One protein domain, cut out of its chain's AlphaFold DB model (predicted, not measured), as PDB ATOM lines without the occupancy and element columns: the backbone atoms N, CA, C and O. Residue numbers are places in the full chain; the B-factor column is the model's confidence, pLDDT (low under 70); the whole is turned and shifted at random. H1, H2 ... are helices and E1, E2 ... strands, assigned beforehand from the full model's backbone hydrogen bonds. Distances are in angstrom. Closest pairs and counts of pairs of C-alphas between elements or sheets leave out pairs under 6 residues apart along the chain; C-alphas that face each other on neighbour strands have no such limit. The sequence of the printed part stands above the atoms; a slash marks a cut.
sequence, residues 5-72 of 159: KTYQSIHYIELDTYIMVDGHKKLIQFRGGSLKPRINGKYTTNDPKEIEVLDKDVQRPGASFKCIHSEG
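What this domain is: This is residues 5 to 72 of the 159 residues of an uncharacterized protein of Bacteroidales bacterium (UniProt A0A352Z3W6). A three-strand sheet, E4 E1 E5, and a two-strand hairpin, E2 and E3, form two walls, with H1 packed on one face of the three-strand sheet and close to E2. The long loop between E3 and E4 reaches one end of the longest axis. The 68 printed residues hold E1, E2, E3, E4, H1 and E5 in that order, both sheets antiparallel and the class mixed, helices and strands. The whole is compact, with a radius of gyration of the C-alphas of 11.7 A, spanning 38 by 26 by 21 A.

Where its parts are: Find C-alpha 5 at (-23.203, -10.290, 9.877), where E1, residues 5 to 9, begins. Next come E2, residues 15 to 21, 18.2 A long, and E3, residues 24 to 30, 19.0 A. E4 is residues 42 to 45; H1, residues 48 to 58, runs 15.1 A. E5, residues 65 to 71, covers 18.1 A and ends at C-alpha 71, (-22.460, -11.597, 3.681).

How they stand to each other: Look first at inner strand E1: N 6 and O 69 of E5 are 2.9 A apart, N 7 and O 43 of E4 2.8 A, both within hydrogen-bond range. In the hairpin E2 and E3, find N 19 and O 26 at 2.9 A. H1 is on the sheet E4 E1 E5 at a height of 9.1 A, over E1 and E5, with E4 only just left out at 2 C-alphas. It runs slantwise to the strands, at 36 degrees to E1 on the local plane. E4, H1 and E5 make a split strand-helix-strand unit, two strands running the same way with E1 between them, its crossover right-handed. The closest C-alphas of E2 and H1, Val 21 and Glu 50, are 6.3 A apart; those of E3 and E4, Phe 30 and Lys 42, 4.6 A. E3 and H1 are apart. In H1 every O i to N i+4 pair is within hydrogen-bond range.

The domain as a whole: The C-alphas farthest apart, of Gly 23 and Lys 36, are 38.2 A apart. The printed part has no cut; the link from E3 to E4 is long, 11 residues. Mean pLDDT of the printed part is 85.9, with residue 72 under 70.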
ATOM      1  N   LYS A   5     -22.056 -11.166   9.612       88.25
ATOM      2  CA  LYS A   5     -23.203 -10.290   9.877       88.25
ATOM      3  C   LYS A   5     -22.800  -9.046  10.640       88.25
ATOM      4  O   LYS A   5     -21.912  -9.082  11.488       88.25
ATOM      5  N   THR A   6     -23.495  -7.951  10.348       86.94
ATOM      6  CA  THR A   6     -23.350  -6.689  11.074       86.94
ATOM      7  C   THR A   6     -24.668  -6.310  11.716       86.94
ATOM      8  O   THR A   6     -25.694  -6.176  11.046       86.94
ATOM      9  N   TYR A   7     -24.605  -6.064  13.015       90.25
ATOM     10  CA  TYR A   7     -25.691  -5.596  13.849       90.25
ATOM     11  C   TYR A   7     -25.465  -4.127  14.205       90.25
ATOM     12  O   TYR A   7     -24.333  -3.672  14.357       90.25
ATOM     13  N   GLN A   8     -26.545  -3.370  14.347       89.31
ATOM     14  CA  GLN A   8     -26.526  -1.972  14.749       89.31
ATOM     15  C   GLN A   8     -27.474  -1.761  15.921       89.31
ATOM     16  O   GLN A   8     -28.623  -2.196  15.881       89.31
ATOM     17  N   SER A   9     -27.008  -1.056  16.943       88.88
ATOM     18  CA  SER A   9     -27.846  -0.631  18.062       88.88
ATOM     19  C   SER A   9     -28.960   0.324  17.602       88.88
ATOM     20  O   SER A   9     -28.804   1.107  16.660       88.88
ATOM     21  N   ILE A  10     -30.131   0.242  18.233       87.06
ATOM     22  CA  ILE A  10     -31.312   1.020  17.815       87.06
ATOM     23  C   ILE A  10     -31.295   2.425  18.420       87.06
ATOM     24  O   ILE A  10     -31.642   3.393  17.743       87.06
ATOM     25  N   HIS A  11     -30.870   2.548  19.677       83.81
ATOM     26  CA  HIS A  11     -30.990   3.801  20.428       83.81
ATOM     27  C   HIS A  11     -29.650   4.444  20.784       83.81
ATOM     28  O   HIS A  11     -29.605   5.653  21.024       83.81
ATOM     29  N   TYR A  12     -28.571   3.664  20.772       82.38
ATOM     30  CA  TYR A  12     -27.314   4.038  21.402       82.38
ATOM     31  C   TYR A  12     -26.205   4.307  20.377       82.38
ATOM     32  O   TYR A  12     -26.125   3.670  19.332       82.38
ATOM     33  N   ILE A  13     -25.327   5.264  20.674       89.00
ATOM     34  CA  ILE A  13     -24.083   5.462  19.910       89.00
ATOM     35  C   ILE A  13     -23.051   4.384  20.256       89.00
ATOM     36  O   ILE A  13     -22.288   3.950  19.399       89.00
ATOM     37  N   GLU A  14     -23.103   3.891  21.489       87.81
ATOM     38  CA  GLU A  14     -22.307   2.786  21.997       87.81
ATOM     39  C   GLU A  14     -23.196   1.932  22.895       87.81
ATOM     40  O   GLU A  14     -23.986   2.463  23.673       87.81
ATOM     41  N   LEU A  15     -23.109   0.613  22.762       89.62
ATOM     42  CA  LEU A  15     -23.890  -0.321  23.568       89.62
ATOM     43  C   LEU A  15     -22.999  -1.485  23.975       89.62
ATOM     44  O   LEU A  15     -22.452  -2.163  23.109       89.62
ATOM     45  N   ASP A  16     -22.933  -1.737  25.275       89.12
ATOM     46  CA  ASP A  16     -22.287  -2.915  25.844       89.12
ATOM     47  C   ASP A  16     -23.375  -3.852  26.333       89.12
ATOM     48  O   ASP A  16     -24.183  -3.503  27.193       89.12
ATOM     49  N   THR A  17     -23.427  -5.037  25.742       88.00
ATOM     50  CA  THR A  17     -24.397  -6.064  26.104       88.00
ATOM     51  C   THR A  17     -23.713  -7.411  26.210       88.00
ATOM     52  O   THR A  17     -22.640  -7.626  25.651       88.00
ATOM     53  N   TYR A  18     -24.337  -8.333  26.924       88.25
ATOM     54  CA  TYR A  18     -23.844  -9.691  27.036       88.25
ATOM     55  C   TYR A  18     -24.787 -10.650  26.333       88.25
ATOM     56  O   TYR A  18     -26.000 -10.570  26.507       88.25
ATOM     57  N   ILE A  19     -24.208 -11.590  25.600       87.62
ATOM     58  CA  ILE A  19     -24.921 -12.726  25.024       87.62
ATOM     59  C   ILE A  19     -24.404 -14.021  25.647       87.62
ATOM     60  O   ILE A  19     -23.278 -14.082  26.147       87.62
ATOM     61  N   MET A  20     -25.230 -15.061  25.624       81.88
ATOM     62  CA  MET A  20     -24.849 -16.398  26.075       81.88
ATOM     63  C   MET A  20     -24.503 -17.246  24.855       81.88
ATOM     64  O   MET A  20     -25.389 -17.564  24.069       81.88
ATOM     65  N   VAL A  21     -23.231 -17.615  24.704       86.06
ATOM     66  CA  VAL A  21     -22.737 -18.471  23.614       86.06
ATOM     67  C   VAL A  21     -22.236 -19.767  24.237       86.06
ATOM     68  O   VAL A  21     -21.327 -19.728  25.059       86.06
ATOM     69  N   ASP A  22     -22.864 -20.899  23.913       85.25
ATOM     70  CA  ASP A  22     -22.567 -22.215  24.516       85.25
ATOM     71  C   ASP A  22     -22.511 -22.212  26.056       85.25
ATOM     72  O   ASP A  22     -21.675 -22.865  26.671       85.25
ATOM     73  N   GLY A  23     -23.373 -21.427  26.705       84.19
ATOM     74  CA  GLY A  23     -23.380 -21.304  28.167       84.19
ATOM     75  C   GLY A  23     -22.320 -20.358  28.743       84.19
ATOM     76  O   GLY A  23     -22.336 -20.098  29.945       84.19
ATOM     77  N   HIS A  24     -21.463 -19.761  27.913       88.62
ATOM     78  CA  HIS A  24     -20.509 -18.737  28.327       88.62
ATOM     79  C   HIS A  24     -21.048 -17.330  28.061       88.62
ATOM     80  O   HIS A  24     -21.525 -17.010  26.970       88.62
ATOM     81  N   LYS A  25     -20.935 -16.460  29.069       86.56
ATOM     82  CA  LYS A  25     -21.287 -15.045  28.948       86.56
ATOM     83  C   LYS A  25     -20.212 -14.322  28.134       86.56
ATOM     84  O   LYS A  25     -19.074 -14.201  28.585       86.56
ATOM     85  N   LYS A  26     -20.578 -13.812  26.960       88.38
ATOM     86  CA  LYS A  26     -19.693 -13.060  26.065       88.38
ATOM     87  C   LYS A  26     -20.135 -11.606  25.974       88.38
ATOM     88  O   LYS A  26     -21.313 -11.334  25.757       88.38
ATOM     89  N   LEU A  27     -19.195 -10.680  26.159       88.44
ATOM     90  CA  LEU A  27     -19.435  -9.247  25.987       88.44
ATOM     91  C   LEU A  27     -19.424  -8.893  24.497       88.44
ATOM     92  O   LEU A  27     -18.488  -9.244  23.780       88.44
ATOM     93  N   ILE A  28     -20.441  -8.158  24.065       91.62
ATOM     94  CA  ILE A  28     -20.594  -7.605  22.725       91.62
ATOM     95  C   ILE A  28     -20.640  -6.090  22.850       91.62
ATOM     96  O   ILE A  28     -21.450  -5.537  23.595       91.62
ATOM     97  N   GLN A  29     -19.762  -5.431  22.102       91.00
ATOM     98  CA  GLN A  29     -19.587  -3.988  22.152       91.00
ATOM     99  C   GLN A  29     -19.930  -3.394  20.795       91.00
ATOM    100  O   GLN A  29     -19.221  -3.580  19.806       91.00
ATOM    101  N   PHE A  30     -21.033  -2.662  20.750       91.69
ATOM    102  CA  PHE A  30     -21.398  -1.845  19.609       91.69
ATOM    103  C   PHE A  30     -20.615  -0.540  19.703       91.69
ATOM    104  O   PHE A  30     -20.730   0.193  20.689       91.69
ATOM    105  N   ARG A  31     -19.800  -0.263  18.686       91.81
ATOM    106  CA  ARG A  31     -18.867   0.873  18.649       91.81
ATOM    107  C   ARG A  31     -18.965   1.632  17.330       91.81
ATOM    108  O   ARG A  31     -19.672   1.213  16.410       91.81
ATOM    109  N   GLY A  32     -18.266   2.764  17.249       83.31
ATOM    110  CA  GLY A  32     -18.216   3.592  16.041       83.31
ATOM    111  C   GLY A  32     -19.495   4.391  15.785       83.31
ATOM    112  O   GLY A  32     -19.776   4.748  14.641       83.31
ATOM    113  N   GLY A  33     -20.290   4.638  16.829       85.69
ATOM    114  CA  GLY A  33     -21.364   5.616  16.763       85.69
ATOM    115  C   GLY A  33     -20.842   7.048  16.873       85.69
ATOM    116  O   GLY A  33     -19.729   7.299  17.324       85.69
ATOM    117  N   SER A  34     -21.667   7.998  16.452       84.12
ATOM    118  CA  SER A  34     -21.410   9.433  16.544       84.12
ATOM    119  C   SER A  34     -22.716  10.161  16.840       84.12
ATOM    120  O   SER A  34     -23.793   9.704  16.460       84.12
ATOM    121  N   LEU A  35     -22.635  11.305  17.519       80.06
ATOM    122  CA  LEU A  35     -23.786  12.181  17.739       80.06
ATOM    123  C   LEU A  35     -24.034  13.125  16.551       80.06
ATOM    124  O   LEU A  35     -25.167  13.567  16.361       80.06
ATOM    125  N   LYS A  36     -23.002  13.426  15.747       88.75
ATOM    126  CA  LYS A  36     -23.060  14.363  14.612       88.75
ATOM    127  C   LYS A  36     -22.172  13.866  13.452       88.75
ATOM    128  O   LYS A  36     -20.951  13.947  13.570       88.75
ATOM    129  N   PRO A  37     -22.747  13.367  12.341       82.00
ATOM    130  CA  PRO A  37     -24.154  12.983  12.185       82.00
ATOM    131  C   PRO A  37     -24.522  11.845  13.150       82.00
ATOM    132  O   PRO A  37     -23.646  11.100  13.590       82.00
ATOM    133  N   ARG A  38     -25.809  11.700  13.494       78.50
ATOM    134  CA  ARG A  38     -26.237  10.640  14.416       78.50
ATOM    135  C   ARG A  38     -26.058   9.266  13.768       78.50
ATOM    136  O   ARG A  38     -26.833   8.873  12.898       78.50
ATOM    137  N   ILE A  39     -25.048   8.536  14.220       81.44
ATOM    138  CA  ILE A  39     -24.715   7.179  13.803       81.44
ATOM    139  C   ILE A  39     -24.751   6.309  15.051       81.44
ATOM    140  O   ILE A  39     -24.081   6.594  16.037       81.44
ATOM    141  N   ASN A  40     -25.520   5.231  15.008       88.75
ATOM    142  CA  ASN A  40     -25.561   4.286  16.113       88.75
ATOM    143  C   ASN A  40     -24.439   3.257  15.998       88.75
ATOM    144  O   ASN A  40     -24.052   2.881  14.882       88.75
ATOM    145  N   GLY A  41     -23.988   2.762  17.150       87.50
ATOM    146  CA  GLY A  41     -22.892   1.807  17.244       87.50
ATOM    147  C   GLY A  41     -23.206   0.508  16.513       87.50
ATOM    148  O   GLY A  41     -24.352   0.039  16.514       87.50
ATOM    149  N   LYS A  42     -22.177  -0.076  15.899       92.44
ATOM    150  CA  LYS A  42     -22.250  -1.310  15.117       92.44
ATOM    151  C   LYS A  42     -21.363  -2.385  15.728       92.44
ATOM    152  O   LYS A  42     -20.363  -2.088  16.375       92.44
ATOM    153  N   TYR A  43     -21.738  -3.627  15.481       92.44
ATOM    154  CA  TYR A  43     -20.978  -4.811  15.835       92.44
ATOM    155  C   TYR A  43     -20.999  -5.777  14.657       92.44
ATOM    156  O   TYR A  43     -22.063  -6.047  14.104       92.44
ATOM    157  N   THR A  44     -19.839  -6.292  14.265       91.75
ATOM    158  CA  THR A  44     -19.720  -7.239  13.153       91.75
ATOM    159  C   THR A  44     -19.062  -8.510  13.647       91.75
ATOM    160  O   THR A  44     -18.022  -8.450  14.299       91.75
ATOM    161  N   THR A  45     -19.640  -9.648  13.287       89.00
ATOM    162  CA  THR A  45     -19.121 -10.963  13.650       89.00
ATOM    163  C   THR A  45     -19.233 -11.944  12.490       89.00
ATOM    164  O   THR A  45     -20.095 -11.804  11.617       89.00
ATOM    165  N   ASN A  46     -18.336 -12.926  12.498       90.00
ATOM    166  CA  ASN A  46     -18.327 -14.068  11.588       90.00
ATOM    167  C   ASN A  46     -18.513 -15.391  12.348       90.00
ATOM    168  O   ASN A  46     -18.427 -16.460  11.743       90.00
ATOM    169  N   ASP A  47     -18.690 -15.334  13.674       88.31
ATOM    170  CA  ASP A  47     -18.860 -16.523  14.497       88.31
ATOM    171  C   ASP A  47     -20.304 -17.031  14.349       88.31
ATOM    172  O   ASP A  47     -21.250 -16.304  14.674       88.31
ATOM    173  N   PRO A  48     -20.512 -18.263  13.852       84.50
ATOM    174  CA  PRO A  48     -21.851 -18.778  13.592       84.50
ATOM    175  C   PRO A  48     -22.697 -18.896  14.866       84.50
ATOM    176  O   PRO A  48     -23.914 -18.723  14.801       84.50
ATOM    177  N   LYS A  49     -22.075 -19.146  16.024       86.62
ATOM    178  CA  LYS A  49     -22.784 -19.307  17.298       86.62
ATOM    179  C   LYS A  49     -23.241 -17.961  17.843       86.62
ATOM    180  O   LYS A  49     -24.355 -17.842  18.344       86.62
ATOM    181  N   GLU A  50     -22.414 -16.928  17.697       89.00
ATOM    182  CA  GLU A  50     -22.833 -15.562  18.013       89.00
ATOM    183  C   GLU A  50     -23.968 -15.106  17.107       89.00
ATOM    184  O   GLU A  50     -24.945 -14.542  17.592       89.00
ATOM    185  N   ILE A  51     -23.861 -15.379  15.804       89.38
ATOM    186  CA  ILE A  51     -24.882 -15.021  14.817       89.38
ATOM    187  C   ILE A  51     -26.231 -15.647  15.180       89.38
ATOM    188  O   ILE A  51     -27.245 -14.954  15.147       89.38
ATOM    189  N   GLU A  52     -26.259 -16.926  15.562       89.12
ATOM    190  CA  GLU A  52     -27.499 -17.602  15.949       89.12
ATOM    191  C   GLU A  52     -28.162 -16.941  17.169       89.12
ATOM    192  O   GLU A  52     -29.375 -16.713  17.182       89.12
ATOM    193  N   VAL A  53     -27.373 -16.607  18.194       88.88
ATOM    194  CA  VAL A  53     -27.875 -15.966  19.417       88.88
ATOM    195  C   VAL A  53     -28.353 -14.544  19.128       88.88
ATOM    196  O   VAL A  53     -29.449 -14.166  19.540       88.88
ATOM    197  N   LEU A  54     -27.571 -13.772  18.371       88.50
ATOM    198  CA  LEU A  54     -27.906 -12.401  17.995       88.50
ATOM    199  C   LEU A  54     -29.158 -12.352  17.111       88.50
ATOM    200  O   LEU A  54     -30.002 -11.486  17.314       88.50
ATOM    201  N   ASP A  55     -29.331 -13.286  16.176       88.00
ATOM    202  CA  ASP A  55     -30.534 -13.355  15.339       88.00
ATOM    203  C   ASP A  55     -31.792 -13.667  16.157       88.00
ATOM    204  O   ASP A  55     -32.843 -13.067  15.912       88.00
ATOM    205  N   LYS A  56     -31.692 -14.553  17.158       86.44
ATOM    206  CA  LYS A  56     -32.790 -14.806  18.106       86.44
ATOM    207  C   LYS A  56     -33.116 -13.554  18.918       86.44
ATOM    208  O   LYS A  56     -34.289 -13.234  19.088       86.44
ATOM    209  N   ASP A  57     -32.101 -12.829  19.384       81.00
ATOM    210  CA  ASP A  57     -32.283 -11.607  20.173       81.00
ATOM    211  C   ASP A  57     -32.882 -10.455  19.360       81.00
ATOM    212  O   ASP A  57     -33.728  -9.731  19.877       81.00
ATOM    213  N   VAL A  58     -32.527 -10.314  18.078       83.75
ATOM    214  CA  VAL A  58     -33.113  -9.302  17.176       83.75
ATOM    215  C   VAL A  58     -34.616  -9.517  16.974       83.75
ATOM    216  O   VAL A  58     -35.350  -8.553  16.762       83.75
ATOM    217  N   GLN A  59     -35.091 -10.762  17.044       80.75
ATOM    218  CA  GLN A  59     -36.515 -11.081  16.919       80.75
ATOM    219  C   GLN A  59     -37.305 -10.818  18.207       80.75
ATOM    220  O   GLN A  59     -38.537 -10.799  18.172       80.75
ATOM    221  N   ARG A  60     -36.631 -10.609  19.348       76.31
ATOM    222  CA  ARG A  60     -37.313 -10.368  20.622       76.31
ATOM    223  C   ARG A  60     -37.984  -8.991  20.628       76.31
ATOM    224  O   ARG A  60     -37.391  -8.000  20.193       76.31
ATOM    225  N   PRO A  61     -39.204  -8.883  21.178       77.31
ATOM    226  CA  PRO A  61     -39.816  -7.586  21.413       77.31
ATOM    227  C   PRO A  61     -38.940  -6.776  22.378       77.31
ATOM    228  O   PRO A  61     -38.551  -7.266  23.434       77.31
ATOM    229  N   GLY A  62     -38.607  -5.541  21.998       74.94
ATOM    230  CA  GLY A  62     -37.703  -4.686  22.776       74.94
ATOM    231  C   GLY A  62     -36.209  -4.932  22.535       74.94
ATOM    232  O   GLY A  62     -35.390  -4.476  23.331       74.94
ATOM    233  N   ALA A  63     -35.833  -5.625  21.452       83.50
ATOM    234  CA  ALA A  63     -34.434  -5.782  21.059       83.50
ATOM    235  C   ALA A  63     -33.696  -4.431  21.017       83.50
ATOM    236  O   ALA A  63     -34.193  -3.442  20.477       83.50
ATOM    237  N   SER A  64     -32.482  -4.387  21.570       80.50
ATOM    238  CA  SER A  64     -31.668  -3.160  21.633       80.50
ATOM    239  C   SER A  64     -30.834  -2.909  20.370       80.50
ATOM    240  O   SER A  64     -30.230  -1.843  20.217       80.50
ATOM    241  N   PHE A  65     -30.801  -3.874  19.449       87.50
ATOM    242  CA  PHE A  65     -30.057  -3.839  18.193       87.50
ATOM    243  C   PHE A  65     -30.809  -4.595  17.088       87.50
ATOM    244  O   PHE A  65     -31.717  -5.376  17.356       87.50
ATOM    245  N   LYS A  66     -30.436  -4.347  15.830       87.56
ATOM    246  CA  LYS A  66     -30.995  -4.969  14.621       87.56
ATOM    247  C   LYS A  66     -29.882  -5.439  13.688       87.56
ATOM    248  O   LYS A  66     -28.816  -4.830  13.663       87.56
ATOM    249  N   CYS A  67     -30.135  -6.462  12.880       89.12
ATOM    250  CA  CYS A  67     -29.228  -6.830  11.791       89.12
ATOM    251  C   CYS A  67     -29.365  -5.830  10.629       89.12
ATOM    252  O   CYS A  67     -30.482  -5.485  10.240       89.12
ATOM    253  N   ILE A  68     -28.241  -5.337  10.100       86.94
ATOM    254  CA  ILE A  68     -28.201  -4.372   8.984       86.94
ATOM    255  C   ILE A  68     -27.432  -4.879   7.760       86.94
ATOM    256  O   ILE A  68     -27.569  -4.296   6.689       86.94
ATOM    257  N   HIS A  69     -26.617  -5.928   7.906       84.44
ATOM    258  CA  HIS A  69     -25.835  -6.505   6.809       84.44
ATOM    259  C   HIS A  69     -25.592  -7.996   7.033       84.44
ATOM    260  O   HIS A  69     -25.415  -8.430   8.172       84.44
ATOM    261  N   SER A  70     -25.561  -8.778   5.958       84.38
ATOM    262  CA  SER A  70     -25.230 -10.208   5.976       84.38
ATOM    263  C   SER A  70     -24.509 -10.583   4.680       84.38
ATOM    264  O   SER A  70     -25.057 -10.394   3.598       84.38
ATOM    265  N   GLU A  71     -23.288 -11.104   4.788       76.25
ATOM    266  CA  GLU A  71     -22.460 -11.597   3.681       76.25
ATOM    267  C   GLU A  71     -22.281 -13.110   3.819       76.25
ATOM    268  O   GLU A  71     -21.981 -13.611   4.902       76.25
ATOM    269  N   GLY A  72     -22.462 -13.835   2.716       61.47
ATOM    270  CA  GLY A  72     -22.504 -15.300   2.673       61.47
ATOM    271  C   GLY A  72     -23.840 -15.766   2.105       61.47
ATOM    272  O   GLY A  72     -24.873 -15.208   2.457       61.47
TER     273      GLY A  72